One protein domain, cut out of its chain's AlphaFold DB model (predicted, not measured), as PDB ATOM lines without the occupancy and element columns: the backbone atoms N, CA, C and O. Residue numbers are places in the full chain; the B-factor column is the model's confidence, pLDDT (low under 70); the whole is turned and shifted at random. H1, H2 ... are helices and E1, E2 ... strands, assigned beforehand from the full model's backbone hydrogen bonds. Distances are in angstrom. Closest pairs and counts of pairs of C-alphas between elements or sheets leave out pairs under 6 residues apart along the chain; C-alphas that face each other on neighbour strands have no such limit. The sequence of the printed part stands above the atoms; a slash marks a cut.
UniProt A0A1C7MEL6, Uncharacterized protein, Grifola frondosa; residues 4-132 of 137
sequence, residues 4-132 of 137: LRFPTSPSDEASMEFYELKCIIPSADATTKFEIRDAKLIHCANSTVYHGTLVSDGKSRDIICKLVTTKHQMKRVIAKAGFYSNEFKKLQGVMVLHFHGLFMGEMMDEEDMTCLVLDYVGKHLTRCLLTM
ATOM      1  N   LEU A   4     -20.632  34.167 -36.044       93.94
ATOM      2  CA  LEU A   4     -21.569  34.186 -37.160       93.94
ATOM      3  C   LEU A   4     -22.532  35.358 -36.994       93.94
ATOM      4  O   LEU A   4     -23.241  35.431 -35.993       93.94
ATOM      5  N   ARG A   5     -22.581  36.246 -37.985       93.50
ATOM      6  CA  ARG A   5     -23.592  37.304 -38.080       93.50
ATOM      7  C   ARG A   5     -24.806  36.774 -38.837       93.50
ATOM      8  O   ARG A   5     -24.688  36.427 -40.014       93.50
ATOM      9  N   PHE A   6     -25.943  36.697 -38.156       89.81
ATOM     10  CA  PHE A   6     -27.213  36.220 -38.701       89.81
ATOM     11  C   PHE A   6     -28.229  37.376 -38.747       89.81
ATOM     12  O   PHE A   6     -28.392  38.040 -37.725       89.81
ATOM     13  N   PRO A   7     -28.904  37.650 -39.877       86.50
ATOM     14  CA  PRO A   7     -29.838  38.776 -39.983       86.50
ATOM     15  C   PRO A   7     -31.064  38.590 -39.077       86.50
ATOM     16  O   PRO A   7     -31.628  37.495 -39.022       86.50
ATOM     17  N   THR A   8     -31.494  39.647 -38.376       79.25
ATOM     18  CA  THR A   8     -32.664  39.576 -37.475       79.25
ATOM     19  C   THR A   8     -33.983  39.458 -38.236       79.25
ATOM     20  O   THR A   8     -34.896  38.774 -37.778       79.25
ATOM     21  N   SER A   9     -34.062  40.059 -39.429       73.56
ATOM     22  CA  SER A   9     -35.199  39.951 -40.353       73.56
ATOM     23  C   SER A   9     -34.732  39.416 -41.712       73.56
ATOM     24  O   SER A   9     -34.535  40.182 -42.651       73.56
ATOM     25  N   PRO A  10     -34.557  38.088 -41.850       64.50
ATOM     26  CA  PRO A  10     -33.979  37.466 -43.045       64.50
ATOM     27  C   PRO A  10     -34.718  37.796 -44.353       64.50
ATOM     28  O   PRO A  10     -34.119  37.809 -45.422       64.50
ATOM     29  N   SER A  11     -36.023  38.069 -44.273       59.16
ATOM     30  CA  SER A  11     -36.890  38.377 -45.415       59.16
ATOM     31  C   SER A  11     -36.936  39.854 -45.813       59.16
ATOM     32  O   SER A  11     -37.629  40.174 -46.777       59.16
ATOM     33  N   ASP A  12     -36.272  40.743 -45.072       58.84
ATOM     34  CA  ASP A  12     -36.327  42.187 -45.291       58.84
ATOM     35  C   ASP A  12     -34.945  42.708 -45.711       58.84
ATOM     36  O   ASP A  12     -34.014  42.763 -44.902       58.84
ATOM     37  N   GLU A  13     -34.807  43.076 -46.991       55.12
ATOM     38  CA  GLU A  13     -33.555  43.574 -47.592       55.12
ATOM     39  C   GLU A  13     -33.038  44.858 -46.914       55.12
ATOM     40  O   GLU A  13     -31.867  45.209 -47.068       55.12
ATOM     41  N   ALA A  14     -33.884  45.548 -46.138       54.47
ATOM     42  CA  ALA A  14     -33.544  46.783 -45.436       54.47
ATOM     43  C   ALA A  14     -33.093  46.589 -43.975       54.47
ATOM     44  O   ALA A  14     -32.685  47.563 -43.335       54.47
ATOM     45  N   SER A  15     -33.159  45.374 -43.416       53.62
ATOM     46  CA  SER A  15     -32.803  45.172 -42.007       53.62
ATOM     47  C   SER A  15     -31.283  45.237 -41.789       53.62
ATOM     48  O   SER A  15     -30.515  44.430 -42.306       53.62
ATOM     49  N   MET A  16     -30.829  46.236 -41.023       62.84
ATOM     50  CA  MET A  16     -29.411  46.424 -40.662       62.84
ATOM     51  C   MET A  16     -29.012  45.732 -39.350       62.84
ATOM     52  O   MET A  16     -27.858  45.829 -38.926       62.84
ATOM     53  N   GLU A  17     -29.945  45.050 -38.689       80.12
ATOM     54  CA  GLU A  17     -29.697  44.391 -37.410       80.12
ATOM     55  C   GLU A  17     -29.298  42.925 -37.597       80.12
ATOM     56  O   GLU A  17     -29.839  42.192 -38.429       80.12
ATOM     57  N   PHE A  18     -28.337  42.483 -36.786       85.31
ATOM     58  CA  PHE A  18     -27.803  41.126 -36.826       85.31
ATOM     59  C   PHE A  18     -27.686  40.562 -35.414       85.31
ATOM     60  O   PHE A  18     -27.204  41.243 -34.510       85.31
ATOM     61  N   TYR A  19     -28.018  39.285 -35.261       88.19
ATOM     62  CA  TYR A  19     -27.577  38.493 -34.123       88.19
ATOM     63  C   TYR A  19     -26.120  38.083 -34.330       88.19
ATOM     64  O   TYR A  19     -25.747  37.578 -35.395       88.19
ATOM     65  N   GLU A  20     -25.293  38.280 -33.306       91.56
ATOM     66  CA  GLU A  20     -23.932  37.754 -33.277       91.56
ATOM     67  C   GLU A  20     -23.903  36.443 -32.491       91.56
ATOM     68  O   GLU A  20     -24.084  36.406 -31.275       91.56
ATOM     69  N   LEU A  21     -23.668  35.346 -33.204       93.44
ATOM     70  CA  LEU A  21     -23.672  34.000 -32.653       93.44
ATOM     71  C   LEU A  21     -22.236  33.509 -32.480       93.44
ATOM     72  O   LEU A  21     -21.399  33.613 -33.379       93.44
ATOM     73  N   LYS A  22     -21.948  32.920 -31.326       94.19
ATOM     74  CA  LYS A  22     -20.638  32.370 -30.979       94.19
ATOM     75  C   LYS A  22     -20.535  30.932 -31.461       94.19
ATOM     76  O   LYS A  22     -21.429  30.124 -31.224       94.19
ATOM     77  N   CYS A  23     -19.436  30.591 -32.120       94.38
ATOM     78  CA  CYS A  23     -19.171  29.215 -32.515       94.38
ATOM     79  C   CYS A  23     -18.951  28.341 -31.275       94.38
ATOM     80  O   CYS A  23     -18.049  28.606 -30.481       94.38
ATOM     81  N   ILE A  24     -19.741  27.277 -31.148       94.88
ATOM     82  CA  ILE A  24     -19.622  26.278 -30.079       94.88
ATOM     83  C   ILE A  24     -19.023  24.962 -30.582       94.88
ATOM     84  O   ILE A  24     -18.374  24.259 -29.814       94.88
ATOM     85  N   ILE A  25     -19.188  24.642 -31.872       93.94
ATOM     86  CA  ILE A  25     -18.521  23.505 -32.523       93.94
ATOM     87  C   ILE A  25     -17.981  23.987 -33.875       93.94
ATOM     88  O   ILE A  25     -18.781  24.231 -34.782       93.94
ATOM     89  N   PRO A  26     -16.655  24.164 -34.019       91.88
ATOM     90  CA  PRO A  26     -16.063  24.672 -35.249       91.88
ATOM     91  C   PRO A  26     -16.021  23.601 -36.342       91.88
ATOM     92  O   PRO A  26     -15.978  22.399 -36.067       91.88
ATOM     93  N   SER A  27     -15.991  24.051 -37.594       87.19
ATOM     94  CA  SER A  27     -15.524  23.223 -38.703       87.19
ATOM     95  C   SER A  27     -13.996  23.091 -38.671       87.19
ATOM     96  O   SER A  27     -13.317  23.682 -37.833       87.19
ATOM     97  N   ALA A  28     -13.433  22.278 -39.567       76.69
ATOM     98  CA  ALA A  28     -11.981  22.131 -39.665       76.69
ATOM     99  C   ALA A  28     -11.273  23.409 -40.162       76.69
ATOM    100  O   ALA A  28     -10.058  23.516 -40.002       76.69
ATOM    101  N   ASP A  29     -12.017  24.355 -40.744       68.94
ATOM    102  CA  ASP A  29     -11.477  25.583 -41.316       68.94
ATOM    103  C   ASP A  29     -11.267  26.652 -40.227       68.94
ATOM    104  O   ASP A  29     -12.133  26.917 -39.396       68.94
ATOM    105  N   ALA A  30     -10.094  27.294 -40.240       60.75
ATOM    106  CA  ALA A  30      -9.636  28.241 -39.214       60.75
ATOM    107  C   ALA A  30     -10.270  29.649 -39.299       60.75
ATOM    108  O   ALA A  30      -9.731  30.613 -38.749       60.75
ATOM    109  N   THR A  31     -11.396  29.795 -39.996       72.69
ATOM    110  CA  THR A  31     -12.061  31.087 -40.185       72.69
ATOM    111  C   THR A  31     -12.584  31.635 -38.863       72.69
ATOM    112  O   THR A  31     -13.198  30.929 -38.061       72.69
ATOM    113  N   THR A  32     -12.387  32.939 -38.656       82.50
ATOM    114  CA  THR A  32     -12.774  33.628 -37.417       82.50
ATOM    115  C   THR A  32     -14.101  34.380 -37.506       82.50
ATOM    116  O   THR A  32     -14.702  34.638 -36.466       82.50
ATOM    117  N   LYS A  33     -14.589  34.728 -38.703       91.75
ATOM    118  CA  LYS A  33     -15.833  35.491 -38.875       91.75
ATOM    119  C   LYS A  33     -16.625  35.018 -40.085       91.75
ATOM    120  O   LYS A  33     -16.096  34.943 -41.190       91.75
ATOM    121  N   PHE A  34     -17.904  34.774 -39.853       93.75
ATOM    122  CA  PHE A  34     -18.877  34.388 -40.856       93.75
ATOM    123  C   PHE A  34     -20.022  35.400 -40.893       93.75
ATOM    124  O   PHE A  34     -20.453  35.904 -39.854       93.75
ATOM    125  N   GLU A  35     -20.546  35.664 -42.081       94.06
ATOM    126  CA  GLU A  35     -21.729  36.498 -42.286       94.06
ATOM    127  C   GLU A  35     -22.697  35.781 -43.218       94.06
ATOM    128  O   GLU A  35     -22.286  35.253 -44.251       94.06
ATOM    129  N   ILE A  36     -23.975  35.749 -42.848       93.31
ATOM    130  CA  ILE A  36     -25.030  35.221 -43.709       93.31
ATOM    131  C   ILE A  36     -25.722  36.383 -44.410       93.31
ATOM    132  O   ILE A  36     -26.163  37.333 -43.763       93.31
ATOM    133  N   ARG A  37     -25.840  36.269 -45.732       92.56
ATOM    134  CA  ARG A  37     -26.538  37.210 -46.612       92.56
ATOM    135  C   ARG A  37     -27.671  36.515 -47.354       92.56
ATOM    136  O   ARG A  37     -27.665  35.289 -47.473       92.56
ATOM    137  N   ASP A  38     -28.615  37.309 -47.852       90.44
ATOM    138  CA  ASP A  38     -29.700  36.862 -48.737       90.44
ATOM    139  C   ASP A  38     -30.498  35.675 -48.161       90.44
ATOM    140  O   ASP A  38     -30.856  34.727 -48.860       90.44
ATOM    141  N   ALA A  39     -30.722  35.694 -46.844       91.81
ATOM    142  CA  ALA A  39     -31.278  34.570 -46.103       91.81
ATOM    143  C   ALA A  39     -32.782  34.396 -46.360       91.81
ATOM    144  O   ALA A  39     -33.629  35.034 -45.743       91.81
ATOM    145  N   LYS A  40     -33.150  33.449 -47.215       91.69
ATOM    146  CA  LYS A  40     -34.535  33.135 -47.556       91.69
ATOM    147  C   LYS A  40     -35.070  31.957 -46.751       91.69
ATOM    148  O   LYS A  40     -34.495  30.871 -46.756       91.69
ATOM    149  N   LEU A  41     -36.221  32.136 -46.108       91.75
ATOM    150  CA  LEU A  41     -36.919  31.048 -45.424       91.75
ATOM    151  C   LEU A  41     -37.348  29.966 -46.430       91.75
ATOM    152  O   LEU A  41     -38.069  30.256 -47.385       91.75
ATOM    153  N   ILE A  42     -36.939  28.716 -46.197       91.56
ATOM    154  CA  ILE A  42     -37.331  27.562 -47.027       91.56
ATOM    155  C   ILE A  42     -38.158  26.524 -46.263       91.56
ATOM    156  O   ILE A  42     -38.841  25.709 -46.880       91.56
ATOM    157  N   HIS A  43     -38.123  26.538 -44.927       90.44
ATOM    158  CA  HIS A  43     -38.943  25.657 -44.096       90.44
ATOM    159  C   HIS A  43     -39.160  26.245 -42.697       90.44
ATOM    160  O   HIS A  43     -38.221  26.751 -42.089       90.44
ATOM    161  N   CYS A  44     -40.374  26.119 -42.159       90.69
ATOM    162  CA  CYS A  44     -40.714  26.535 -40.801       90.69
ATOM    163  C   CYS A  44     -41.657  25.506 -40.162       90.69
ATOM    164  O   CYS A  44     -42.800  25.358 -40.589       90.69
ATOM    165  N   ALA A  45     -41.152  24.752 -39.183       89.44
ATOM    166  CA  ALA A  45     -41.930  23.811 -38.371       89.44
ATOM    167  C   ALA A  45     -41.229  23.622 -37.011       89.44
ATOM    168  O   ALA A  45     -40.953  24.589 -36.315       89.44
ATOM    169  N   ASN A  46     -40.813  22.396 -36.669       86.88
ATOM    170  CA  ASN A  46     -39.981  22.101 -35.488       86.88
ATOM    171  C   ASN A  46     -38.553  22.675 -35.575       86.88
ATOM    172  O   ASN A  46     -37.711  22.423 -34.722       86.88
ATOM    173  N   SER A  47     -38.221  23.337 -36.668       90.94
ATOM    174  CA  SER A  47     -37.001  24.105 -36.841       90.94
ATOM    175  C   SER A  47     -37.231  25.063 -37.987       90.94
ATOM    176  O   SER A  47     -37.960  24.722 -38.927       90.94
ATOM    177  N   THR A  48     -36.550  26.192 -37.949       92.75
ATOM    178  CA  THR A  48     -36.587  27.165 -39.032       92.75
ATOM    179  C   THR A  48     -35.362  26.950 -39.904       92.75
ATOM    180  O   THR A  48     -34.243  26.891 -39.397       92.75
ATOM    181  N   VAL A  49     -35.556  26.751 -41.204       93.50
ATOM    182  CA  VAL A  49     -34.462  26.525 -42.151       93.50
ATOM    183  C   VAL A  49     -34.456  27.634 -43.183       93.50
ATOM    184  O   VAL A  49     -35.462  27.865 -43.857       93.50
ATOM    185  N   TYR A  50     -33.304  28.275 -43.317       94.06
ATOM    186  CA  TYR A  50     -33.038  29.300 -44.311       94.06
ATOM    187  C   TYR A  50     -32.043  28.779 -45.339       94.06
ATOM    188  O   TYR A  50     -31.156  27.991 -45.013       94.06
ATOM    189  N   HIS A  51     -32.209  29.229 -46.569       94.31
ATOM    190  CA  HIS A  51     -31.224  29.182 -47.642       94.31
ATOM    191  C   HIS A  51     -30.556  30.555 -47.725       94.31
ATOM    192  O   HIS A  51     -31.225  31.551 -47.473       94.31
ATOM    193  N   GLY A  52     -29.266  30.635 -48.029       94.25
ATOM    194  CA  GLY A  52     -28.595  31.928 -48.156       94.25
ATOM    195  C   GLY A  52     -27.127  31.799 -48.529       94.25
ATOM    196  O   GLY A  52     -26.632  30.708 -48.807       94.25
ATOM    197  N   THR A  53     -26.417  32.921 -48.481       95.50
ATOM    198  CA  THR A  53     -24.995  32.993 -48.829       95.50
ATOM    199  C   THR A  53     -24.148  33.167 -47.575       95.50
ATOM    200  O   THR A  53     -24.298  34.149 -46.851       95.50
ATOM    201  N   LEU A  54     -23.214  32.249 -47.334       94.94
ATOM    202  CA  LEU A  54     -22.197  32.372 -46.293       94.94
ATOM    203  C   LEU A  54     -20.979  33.097 -46.857       94.94
ATOM    204  O   LEU A  54     -20.340  32.604 -47.789       94.94
ATOM    205  N   VAL A  55     -20.633  34.238 -46.273       94.31
ATOM    206  CA  VAL A  55     -19.444  35.022 -46.616       94.31
ATOM    207  C   VAL A  55     -18.400  34.879 -45.511       94.31
ATOM    208  O   VAL A  55     -18.697  35.052 -44.330       94.31
ATOM    209  N   SER A  56     -17.171  34.557 -45.905       91.88
ATOM    210  CA  SER A  56     -16.029  34.364 -45.007       91.88
ATOM    211  C   SER A  56     -14.725  34.586 -45.766       91.88
ATOM    212  O   SER A  56     -14.513  33.958 -46.801       91.88
ATOM    213  N   ASP A  57     -13.819  35.411 -45.235       87.88
ATOM    214  CA  ASP A  57     -12.469  35.626 -45.787       87.88
ATOM    215  C   ASP A  57     -12.463  35.905 -47.311       87.88
ATOM    216  O   ASP A  57     -11.645  35.379 -48.066       87.88
ATOM    217  N   GLY A  58     -13.439  36.691 -47.786       85.38
ATOM    218  CA  GLY A  58     -13.614  37.033 -49.205       85.38
ATOM    219  C   GLY A  58     -14.198  35.919 -50.085       85.38
ATOM    220  O   GLY A  58     -14.406  36.134 -51.278       85.38
ATOM    221  N   LYS A  59     -14.494  34.744 -49.523       90.62
ATOM    222  CA  LYS A  59     -15.171  33.636 -50.209       90.62
ATOM    223  C   LYS A  59     -16.659  33.652 -49.885       90.62
ATOM    224  O   LYS A  59     -17.046  33.903 -48.745       90.62
ATOM    225  N   SER A  60     -17.477  33.330 -50.881       93.00
ATOM    226  CA  SER A  60     -18.909  33.093 -50.727       93.00
ATOM    227  C   SER A  60     -19.236  31.625 -50.990       93.00
ATOM    228  O   SER A  60     -18.623  30.981 -51.847       93.00
ATOM    229  N   ARG A  61     -20.186  31.079 -50.231       93.44
ATOM    230  CA  ARG A  61     -20.703  29.719 -50.411       93.44
ATOM    231  C   ARG A  61     -22.209  29.706 -50.248       93.44
ATOM    232  O   ARG A  61     -22.740  30.421 -49.404       93.44
ATOM    233  N   ASP A  62     -22.863  28.861 -51.027       95.69
ATOM    234  CA  ASP A  62     -24.296  28.642 -50.903       95.69
ATOM    235  C   ASP A  62     -24.578  27.668 -49.753       95.69
ATOM    236  O   ASP A  62     -23.948  26.607 -49.660       95.69
ATOM    237  N   ILE A  63     -25.483  28.032 -48.849       96.00
ATOM    238  CA  ILE A  63     -25.661  27.323 -47.579       96.00
ATOM    239  C   ILE A  63     -27.121  27.139 -47.186       96.00
ATOM    240  O   ILE A  63     -28.038  27.804 -47.669       96.00
ATOM    241  N   ILE A  64     -27.313  26.243 -46.223       95.38
ATOM    242  CA  ILE A  64     -28.502  26.206 -45.386       95.38
ATOM    243  C   ILE A  64     -28.152  26.519 -43.933       95.38
ATOM    244  O   ILE A  64     -27.162  26.025 -43.386       95.38
ATOM    245  N   CYS A  65     -29.021  27.290 -43.291       94.81
ATOM    246  CA  CYS A  65     -29.002  27.547 -41.859       94.81
ATOM    247  C   CYS A  65     -30.197  26.867 -41.223       94.81
ATOM    248  O   CYS A  65     -31.336  27.206 -41.535       94.81
ATOM    249  N   LYS A  66     -29.956  25.942 -40.299       95.62
ATOM    250  CA  LYS A  66     -31.014  25.366 -39.473       95.62
ATOM    251  C   LYS A  66     -30.976  25.994 -38.086       95.62
ATOM    252  O   LYS A  66     -30.054  25.718 -37.320       95.62
ATOM    253  N   LEU A  67     -32.005  26.772 -37.775       93.62
ATOM    254  CA  LEU A  67     -32.227  27.411 -36.487       93.62
ATOM    255  C   LEU A  67     -33.179  26.585 -35.623       93.62
ATOM    256  O   LEU A  67     -34.198  26.065 -36.092       93.62
ATOM    257  N   VAL A  68     -32.829  26.479 -34.346       93.94
ATOM    258  CA  VAL A  68     -33.649  25.876 -33.292       93.94
ATOM    259  C   VAL A  68     -33.526  26.708 -32.019       93.94
ATOM    260  O   VAL A  68     -32.429  27.163 -31.699       93.94
ATOM    261  N   THR A  69     -34.632  26.879 -31.298       91.25
ATOM    262  CA  THR A  69     -34.694  27.666 -30.049       91.25
ATOM    263  C   THR A  69     -35.048  26.809 -28.835       91.25
ATOM    264  O   THR A  69     -34.633  27.071 -27.714       91.25
ATOM    265  N   THR A  70     -35.765  25.695 -29.023       91.00
ATOM    266  CA  THR A  70     -36.137  24.852 -27.878       91.00
ATOM    267  C   THR A  70     -34.956  24.011 -27.382       91.00
ATOM    268  O   THR A  70     -34.264  23.343 -28.160       91.00
ATOM    269  N   LYS A  71     -34.797  23.913 -26.054       91.19
ATOM    270  CA  LYS A  71     -33.734  23.119 -25.399       91.19
ATOM    271  C   LYS A  71     -33.645  21.676 -25.906       91.19
ATOM    272  O   LYS A  71     -32.554  21.127 -26.066       91.19
ATOM    273  N   HIS A  72     -34.789  21.035 -26.163       93.12
ATOM    274  CA  HIS A  72     -34.820  19.665 -26.682       93.12
ATOM    275  C   HIS A  72     -34.240  19.575 -28.102       93.12
ATOM    276  O   HIS A  72     -33.447  18.677 -28.396       93.12
ATOM    277  N   GLN A  73     -34.594  20.510 -28.985       92.56
ATOM    278  CA  GLN A  73     -34.073  20.547 -30.350       92.56
ATOM    279  C   GLN A  73     -32.592  20.939 -30.378       92.56
ATOM    280  O   GLN A  73     -31.830  20.315 -31.117       92.56
ATOM    281  N   MET A  74     -32.166  21.887 -29.537       94.38
ATOM    282  CA  MET A  74     -30.757  22.280 -29.404       94.38
ATOM    283  C   MET A  74     -29.872  21.080 -29.064       94.38
ATOM    284  O   MET A  74     -28.904  20.822 -29.776       94.38
ATOM    285  N   LYS A  75     -30.246  20.259 -28.068       94.94
ATOM    286  CA  LYS A  75     -29.510  19.023 -27.729       94.94
ATOM    287  C   LYS A  75     -29.339  18.091 -28.933       94.94
ATOM    288  O   LYS A  75     -28.258  17.551 -29.152       94.94
ATOM    289  N   ARG A  76     -30.391  17.921 -29.744       95.44
ATOM    290  CA  ARG A  76     -30.347  17.081 -30.953       95.44
ATOM    291  C   ARG A  76     -29.433  17.664 -32.027       95.44
ATOM    292  O   ARG A  76     -28.728  16.912 -32.696       95.44
ATOM    293  N   VAL A  77     -29.450  18.983 -32.210       95.69
ATOM    294  CA  VAL A  77     -28.588  19.659 -33.188       95.69
ATOM    295  C   VAL A  77     -27.125  19.640 -32.737       95.69
ATOM    296  O   VAL A  77     -26.264  19.360 -33.565       95.69
ATOM    297  N   ILE A  78     -26.844  19.829 -31.444       96.31
ATOM    298  CA  ILE A  78     -25.498  19.697 -30.862       96.31
ATOM    299  C   ILE A  78     -24.946  18.289 -31.096       96.31
ATOM    300  O   ILE A  78     -23.847  18.144 -31.626       96.31
ATOM    301  N   ALA A  79     -25.731  17.251 -30.786       95.94
ATOM    302  CA  ALA A  79     -25.331  15.872 -31.059       95.94
ATOM    303  C   ALA A  79     -25.038  15.654 -32.555       95.94
ATOM    304  O   ALA A  79     -24.010  15.083 -32.907       95.94
ATOM    305  N   LYS A  80     -25.898  16.171 -33.448       95.38
ATOM    306  CA  LYS A  80     -25.690  16.094 -34.903       95.38
ATOM    307  C   LYS A  80     -24.404  16.800 -35.350       95.38
ATOM    308  O   LYS A  80     -23.687  16.268 -36.192       95.38
ATOM    309  N   ALA A  81     -24.119  17.985 -34.820       96.06
ATOM    310  CA  ALA A  81     -22.900  18.727 -35.131       96.06
ATOM    311  C   ALA A  81     -21.641  17.981 -34.670       96.06
ATOM    312  O   ALA A  81     -20.657  17.975 -35.404       96.06
ATOM    313  N   GLY A  82     -21.708  17.278 -33.533       95.75
ATOM    314  CA  GLY A  82     -20.646  16.374 -33.082       95.75
ATOM    315  C   GLY A  82     -20.286  15.315 -34.130       95.75
ATOM    316  O   GLY A  82     -19.107  15.135 -34.425       95.75
ATOM    317  N   PHE A  83     -21.290  14.702 -34.772       95.69
ATOM    318  CA  PHE A  83     -21.051  13.757 -35.871       95.69
ATOM    319  C   PHE A  83     -20.339  14.400 -37.062       95.69
ATOM    320  O   PHE A  83     -19.427  13.807 -37.638       95.69
ATOM    321  N   TYR A  84     -20.728  15.620 -37.439       95.31
ATOM    322  CA  TYR A  84     -20.055  16.334 -38.524       95.31
ATOM    323  C   TYR A  84     -18.599  16.660 -38.183       95.31
ATOM    324  O   TYR A  84     -17.723  16.422 -39.017       95.31
ATOM    325  N   SER A  85     -18.329  17.186 -36.984       93.75
ATOM    326  CA  SER A  85     -16.978  17.595 -36.580       93.75
ATOM    327  C   SER A  85     -16.024  16.414 -36.393       93.75
ATOM    328  O   SER A  85     -14.813  16.582 -36.560       93.75
ATOM    329  N   ASN A  86     -16.558  15.229 -36.079       93.62
ATOM    330  CA  ASN A  86     -15.775  14.043 -35.747       93.62
ATOM    331  C   ASN A  86     -15.949  12.934 -36.800       93.62
ATOM    332  O   ASN A  86     -15.185  12.872 -37.766       93.62
ATOM    333  N   GLU A  87     -16.945  12.064 -36.640       94.62
ATOM    334  CA  GLU A  87     -17.108  10.812 -37.390       94.62
ATOM    335  C   GLU A  87     -17.223  11.034 -38.902       94.62
ATOM    336  O   GLU A  87     -16.686  10.258 -39.696       94.62
ATOM    337  N   PHE A  88     -17.881  12.115 -39.321       93.88
ATOM    338  CA  PHE A  88     -18.102  12.420 -40.731       93.88
ATOM    339  C   PHE A  88     -17.044  13.327 -41.346       93.88
ATOM    340  O   PHE A  88     -17.149  13.639 -42.530       93.88
ATOM    341  N   LYS A  89     -15.999  13.717 -40.609       92.25
ATOM    342  CA  LYS A  89     -14.987  14.673 -41.088       92.25
ATOM    343  C   LYS A  89     -14.397  14.303 -42.454       92.25
ATOM    344  O   LYS A  89     -14.222  15.172 -43.297       92.25
ATOM    345  N   LYS A  90     -14.128  13.014 -42.696       92.25
ATOM    346  CA  LYS A  90     -13.580  12.507 -43.973       92.25
ATOM    347  C   LYS A  90     -14.629  12.306 -45.076       92.25
ATOM    348  O   LYS A  90     -14.262  12.033 -46.211       92.25
ATOM    349  N   LEU A  91     -15.914  12.380 -44.735       93.00
ATOM    350  CA  LEU A  91     -17.044  12.151 -45.641       93.00
ATOM    351  C   LEU A  91     -17.675  13.456 -46.141       93.00
ATOM    352  O   LEU A  91     -18.481  13.423 -47.075       93.00
ATOM    353  N   GLN A  92     -17.343  14.589 -45.516       93.06
ATOM    354  CA  GLN A  92     -17.848  15.901 -45.906       93.06
ATOM    355  C   GLN A  92     -17.411  16.275 -47.325       93.06
ATOM    356  O   GLN A  92     -16.278  16.019 -47.724       93.06
ATOM    357  N   GLY A  93     -18.341  16.839 -48.095       87.44
ATOM    358  CA  GLY A  93     -18.131  17.214 -49.495       87.44
ATOM    359  C   GLY A  93     -18.209  16.060 -50.493       87.44
ATOM    360  O   GLY A  93     -18.244  16.310 -51.693       87.44
ATOM    361  N   VAL A  94     -18.259  14.813 -50.015       88.19
ATOM    362  CA  VAL A  94     -18.324  13.614 -50.864       88.19
ATOM    363  C   VAL A  94     -19.634  12.865 -50.641       88.19
ATOM    364  O   VAL A  94     -20.413  12.691 -51.571       88.19
ATOM    365  N   MET A  95     -19.881  12.433 -49.402       87.56
ATOM    366  CA  MET A  95     -21.048  11.620 -49.024       87.56
ATOM    367  C   MET A  95     -22.025  12.379 -48.129       87.56
ATOM    368  O   MET A  95     -23.218  12.078 -48.111       87.56
ATOM    369  N   VAL A  96     -21.532  13.360 -47.373       90.88
ATOM    370  CA  VAL A  96     -22.363  14.251 -46.560       90.88
ATOM    371  C   VAL A  96     -22.021  15.707 -46.858       90.88
ATOM    372  O   VAL A  96     -20.948  16.016 -47.370       90.88
ATOM    373  N   LEU A  97     -22.939  16.610 -46.523       92.50
ATOM    374  CA  LEU A  97     -22.757  18.053 -46.697       92.50
ATOM    375  C   LEU A  97     -21.538  18.553 -45.916       92.50
ATOM    376  O   LEU A  97     -21.287  18.063 -44.809       92.50
ATOM    377  N   HIS A  98     -20.818  19.545 -46.455       93.56
ATOM    378  CA  HIS A  98     -19.842  20.259 -45.636       93.56
ATOM    379  C   HIS A  98     -20.544  20.982 -44.500       93.56
ATOM    380  O   HIS A  98     -21.618  21.562 -44.664       93.56
ATOM    381  N   PHE A  99     -19.893  20.944 -43.352       95.06
ATOM    382  CA  PHE A  99     -20.291  21.590 -42.125       95.06
ATOM    383  C   PHE A  99     -19.381  22.779 -41.877       95.06
ATOM    384  O   PHE A  99     -18.167  22.618 -41.777       95.06
ATOM    385  N   HIS A 100     -19.986  23.960 -41.756       94.00
ATOM    386  CA  HIS A 100     -19.263  25.215 -41.527       94.00
ATOM    387  C   HIS A 100     -19.147  25.558 -40.046       94.00
ATOM    388  O   HIS A 100     -18.219  26.255 -39.645       94.00
ATOM    389  N   GLY A 101     -20.043  25.018 -39.223       95.25
ATOM    390  CA  GLY A 101     -20.000  25.179 -37.779       95.25
ATOM    391  C   GLY A 101     -21.375  25.088 -37.132       95.25
ATOM    392  O   GLY A 101     -22.421  25.106 -37.795       95.25
ATOM    393  N   LEU A 102     -21.349  24.997 -35.806       96.56
ATOM    394  CA  LEU A 102     -22.504  25.178 -34.944       96.56
ATOM    395  C   LEU A 102     -22.306  26.439 -34.114       96.56
ATOM    396  O   LEU A 102     -21.306  26.562 -33.401       96.56
ATOM    397  N   PHE A 103     -23.275  27.340 -34.179       95.94
ATOM    398  CA  PHE A 103     -23.222  28.643 -33.533       95.94
ATOM    399  C   PHE A 103     -24.390  28.806 -32.570       95.94
ATOM    400  O   PHE A 103     -25.473  28.279 -32.820       95.94
ATOM    401  N   MET A 104     -24.174  29.531 -31.480       95.12
ATOM    402  CA  MET A 104     -25.163  29.760 -30.435       95.12
ATOM    403  C   MET A 104     -25.138  31.220 -29.988       95.12
ATOM    404  O   MET A 104     -24.068  31.826 -29.914       95.12
ATOM    405  N   GLY A 105     -26.300  31.780 -29.692       92.00
ATOM    406  CA  GLY A 105     -26.441  33.138 -29.174       92.00
ATOM    407  C   GLY A 105     -27.831  33.354 -28.600       92.00
ATOM    408  O   GLY A 105     -28.659  32.448 -28.644       92.00
ATOM    409  N   GLU A 106     -28.070  34.545 -28.074       86.31
ATOM    410  CA  GLU A 106     -29.333  34.929 -27.441       86.31
ATOM    411  C   GLU A 106     -30.178  35.752 -28.427       86.31
ATOM    412  O   GLU A 106     -29.654  36.618 -29.136       86.31
ATOM    413  N   MET A 107     -31.478  35.456 -28.499       75.50
ATOM    414  CA  MET A 107     -32.475  36.272 -29.208       75.50
ATOM    415  C   MET A 107     -33.008  37.402 -28.309       75.50
ATOM    416  O   MET A 107     -32.756  37.418 -27.107       75.50
ATOM    417  N   MET A 108     -33.787  38.330 -28.885       66.06
ATOM    418  CA  MET A 108     -34.369  39.486 -28.173       66.06
ATOM    419  C   MET A 108     -35.197  39.116 -26.923       66.06
ATOM    420  O   MET A 108     -35.289  39.937 -26.019       66.06
ATOM    421  N   ASP A 109     -35.735  37.894 -26.846       66.19
ATOM    422  CA  ASP A 109     -36.560  37.404 -25.729       66.19
ATOM    423  C   ASP A 109     -35.789  36.505 -24.734       66.19
ATOM    424  O   ASP A 109     -36.389  35.667 -24.065       66.19
ATOM    425  N   GLU A 110     -34.456  36.613 -24.670       60.72
ATOM    426  CA  GLU A 110     -33.577  35.795 -23.802       60.72
ATOM    427  C   GLU A 110     -33.631  34.275 -24.074       60.72
ATOM    428  O   GLU A 110     -33.098  33.464 -23.313       60.72
ATOM    429  N   GLU A 111     -34.245  33.853 -25.180       76.06
ATOM    430  CA  GLU A 111     -34.190  32.464 -25.618       76.06
ATOM    431  C   GLU A 111     -32.870  32.181 -26.344       76.06
ATOM    432  O   GLU A 111     -32.532  32.813 -27.351       76.06
ATOM    433  N   ASP A 112     -32.140  31.177 -25.853       87.62
ATOM    434  CA  ASP A 112     -30.980  30.639 -26.551       87.62
ATOM    435  C   ASP A 112     -31.397  30.111 -27.930       87.62
ATOM    436  O   ASP A 112     -32.290  29.270 -28.072       87.62
ATOM    437  N   MET A 113     -30.674  30.526 -28.961       90.88
ATOM    438  CA  MET A 113     -30.803  29.988 -30.305       90.88
ATOM    439  C   MET A 113     -29.536  29.254 -30.720       90.88
ATOM    440  O   MET A 113     -28.414  29.654 -30.420       90.88
ATOM    441  N   THR A 114     -29.711  28.164 -31.462       95.06
ATOM    442  CA  THR A 114     -28.612  27.427 -32.089       95.06
ATOM    443  C   THR A 114     -28.803  27.390 -33.598       95.06
ATOM    444  O   THR A 114     -29.867  27.006 -34.086       95.06
ATOM    445  N   CYS A 115     -27.752  27.739 -34.338       95.81
ATOM    446  CA  CYS A 115     -27.705  27.735 -35.793       95.81
ATOM    447  C   CYS A 115     -26.662  26.728 -36.295       95.81
ATOM    448  O   CYS A 115     -25.464  26.867 -36.042       95.81
ATOM    449  N   LEU A 116     -27.129  25.706 -37.013       96.88
ATOM    450  CA  LEU A 116     -26.292  24.751 -37.739       96.88
ATOM    451  C   LEU A 116     -26.140  25.212 -39.190       96.88
ATOM    452  O   LEU A 116     -27.151  25.355 -39.882       96.88
ATOM    453  N   VAL A 117     -24.900  25.376 -39.654       96.44
ATOM    454  CA  VAL A 117     -24.595  25.856 -41.010       96.44
ATOM    455  C   VAL A 117     -23.960  24.748 -41.847       96.44
ATOM    456  O   VAL A 117     -22.933  24.181 -41.460       96.44
ATOM    457  N   LEU A 118     -24.570  24.440 -42.993       95.94
ATOM    458  CA  LEU A 118     -24.124  23.402 -43.933       95.94
ATOM    459  C   LEU A 118     -24.121  23.933 -45.373       95.94
ATOM    460  O   LEU A 118     -24.892  24.839 -45.676       95.94
ATOM    461  N   ASP A 119     -23.326  23.334 -46.262       94.94
ATOM    462  CA  ASP A 119     -23.443  23.564 -47.713       94.94
ATOM    463  C   ASP A 119     -24.872  23.266 -48.203       94.94
ATOM    464  O   ASP A 119     -25.502  22.282 -47.789       94.94
ATOM    465  N   TYR A 120     -25.362  24.078 -49.136       93.38
ATOM    466  CA  TYR A 120     -26.571  23.778 -49.895       93.38
ATOM    467  C   TYR A 120     -26.215  23.022 -51.178       93.38
ATOM    468  O   TYR A 120     -25.419  23.482 -51.989       93.38
ATOM    469  N   VAL A 121     -26.828  21.853 -51.382       85.19
ATOM    470  CA  VAL A 121     -26.602  20.997 -52.569       85.19
ATOM    471  C   VAL A 121     -27.788  20.979 -53.536       85.19
ATOM    472  O   VAL A 121     -27.849  20.152 -54.444       85.19
ATOM    473  N   GLY A 122     -28.745  21.892 -53.368       78.88
ATOM    474  CA  GLY A 122     -29.860  22.039 -54.296       78.88
ATOM    475  C   GLY A 122     -31.098  21.205 -53.951       78.88
ATOM    476  O   GLY A 122     -31.595  21.212 -52.828       78.88
ATOM    477  N   LYS A 123     -31.675  20.573 -54.980       69.88
ATOM    478  CA  LYS A 123     -33.094  20.183 -55.016       69.88
ATOM    479  C   LYS A 123     -33.432  19.019 -54.084       69.88
ATOM    480  O   LYS A 123     -32.705  18.033 -53.996       69.88
ATOM    481  N   HIS A 124     -34.622  19.097 -53.488       67.00
ATOM    482  CA  HIS A 124     -35.246  17.975 -52.799       67.00
ATOM    483  C   HIS A 124     -35.309  16.737 -53.700       67.00
ATOM    484  O   HIS A 124     -35.710  16.818 -54.864       67.00
ATOM    485  N   LEU A 125     -34.984  15.576 -53.130       68.81
ATOM    486  CA  LEU A 125     -35.284  14.295 -53.754       68.81
ATOM    487  C   LEU A 125     -36.809  14.141 -53.822       68.81
ATOM    488  O   LEU A 125     -37.465  13.856 -52.826       68.81
ATOM    489  N   THR A 126     -37.374  14.368 -55.006       61.47
ATOM    490  CA  THR A 126     -38.814  14.235 -55.279       61.47
ATOM    491  C   THR A 126     -39.245  12.790 -55.513       61.47
ATOM    492  O   THR A 126     -40.438  12.498 -55.504       61.47
ATOM    493  N   ARG A 127     -38.296  11.865 -55.708       57.06
ATOM    494  CA  ARG A 127     -38.569  10.428 -55.817       57.06
ATOM    495  C   ARG A 127     -38.305   9.729 -54.493       57.06
ATOM    496  O   ARG A 127     -37.250   9.897 -53.888       57.06
ATOM    497  N   CYS A 128     -39.275   8.924 -54.076       54.66
ATOM    498  CA  CYS A 128     -39.166   8.080 -52.897       54.66
ATOM    499  C   CYS A 128     -37.969   7.133 -53.056       54.66
ATOM    500  O   CYS A 128     -37.892   6.419 -54.062       54.66
ATOM    501  N   LEU A 129     -37.093   7.064 -52.048       57.91
ATOM    502  CA  LEU A 129     -36.021   6.058 -51.970       57.91
ATOM    503  C   LEU A 129     -36.573   4.627 -52.148       57.91
ATOM    504  O   LEU A 129     -35.879   3.763 -52.662       57.91
ATOM    505  N   LEU A 130     -37.852   4.408 -51.814       54.59
ATOM    506  CA  LEU A 130     -38.590   3.154 -52.015       54.59
ATOM    507  C   LEU A 130     -38.730   2.721 -53.486       54.59
ATOM    508  O   LEU A 130     -38.955   1.548 -53.752       54.59
ATOM    509  N   THR A 131     -38.619   3.649 -54.441       55.53
ATOM    510  CA  THR A 131     -38.666   3.347 -55.889       55.53
ATOM    511  C   THR A 131     -37.282   3.194 -56.510       55.53
ATOM    512  O   THR A 131     -37.161   2.919 -57.704       55.53
ATOM    513  N   MET A 132     -36.221   3.385 -55.724       57.03
ATOM    514  CA  MET A 132     -34.874   3.102 -56.185       57.03
ATOM    515  C   MET A 132     -34.662   1.590 -56.105       57.03
ATOM    516  O   MET A 132     -34.686   1.024 -55.018       57.03
TER     517      MET A 132
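This is residues 4 to 132 of the 137 residues of an uncharacterized protein of Grifola frondosa (UniProt A0A1C7MEL6). Seven strands ring round into one small closed barrel, E1 to E7, and a single helix, H1, packs on its outside, slantwise over E6 and E7. A tail, residues 123 to 132, sticks out from this compact body. The printed part has 129 residues, in the order E1 E2 E3 E4 E5 H1 E6 E7; round the ring run E1 E2 E6 E7 E5 E4 E3 and back to E1, a mixed sheet in which E3 and E1 are the parallel pair. The class is mostly strand, and the whole is compact, with a radius of gyration of the C-alphas of 14.8 A and spans of 45 by 33 by 31 A.

Find C-alpha 4 at (-21.569, 34.186, -37.160); there E1 begins, residues 4 to 7, 9.9 A long. E2 is residues 18 to 26, 20.3 A, and bends by 52 degrees at residue 23. E3, residues 33 to 44, is the longest strand by residues, 26.5 A, and bends by 76 degrees at residue 40. E4, residues 48 to 56, 22.6 A, and E5, residues 59 to 68, 26.2 A, each bend by 66 degrees, at residues 51 and 62. Look for H1 from C-alpha 71 at (-33.734, 23.119, -25.399) to residue 85, 20.9 A. E6 is residues 99 to 106, 21.8 A; E7 is residues 112 to 119, 23.6 A, ending at C-alpha 119, (-23.443, 23.564, -47.713).

Start at the hairpin E1 and E2, antiparallel, with N 4 and O 21 2.8 A apart. E2 pairs with E1 over residues 18 to 21 and with E6 over 22 to 26, where N 24 and O 102 are 2.8 A apart. On the other side of E1, E3 is parallel to it, with N 5 and O 34 at 2.9 A. E3, E4 and E5 form a meander, each strand the antiparallel neighbour of the one before: look at N 37 and O 53, 2.9 A, and N 54 and O 61, 2.8 A. The hairpin E6 and E7 shows N 103 and O 115 at 2.9 A, and E7 is antiparallel to E5, with N 66 and O 116 at 2.9 A. H1 is on the barrel, outside it, at a height over the sheet of 8.7 A; on the local plane it stands at 34 degrees to E7. Its closest C-alphas to E7 are those of Met 74 and Thr 114, 6.2 A apart. In H1 every O i to N i+4 pair is within hydrogen-bond range.

The C-alphas farthest apart are those of Met 16 and Thr 131, 46.6 A. Without residues 123 to 132 the body spans 39 by 34 by 27 A. The printed part has no cut; the link from H1 to E6, 13 residues, is long. The mean pLDDT of the printed part is 86.2; look for values under 70 at residues 10 to 16, 29 to 30, 108 to 110 and 123 to 132.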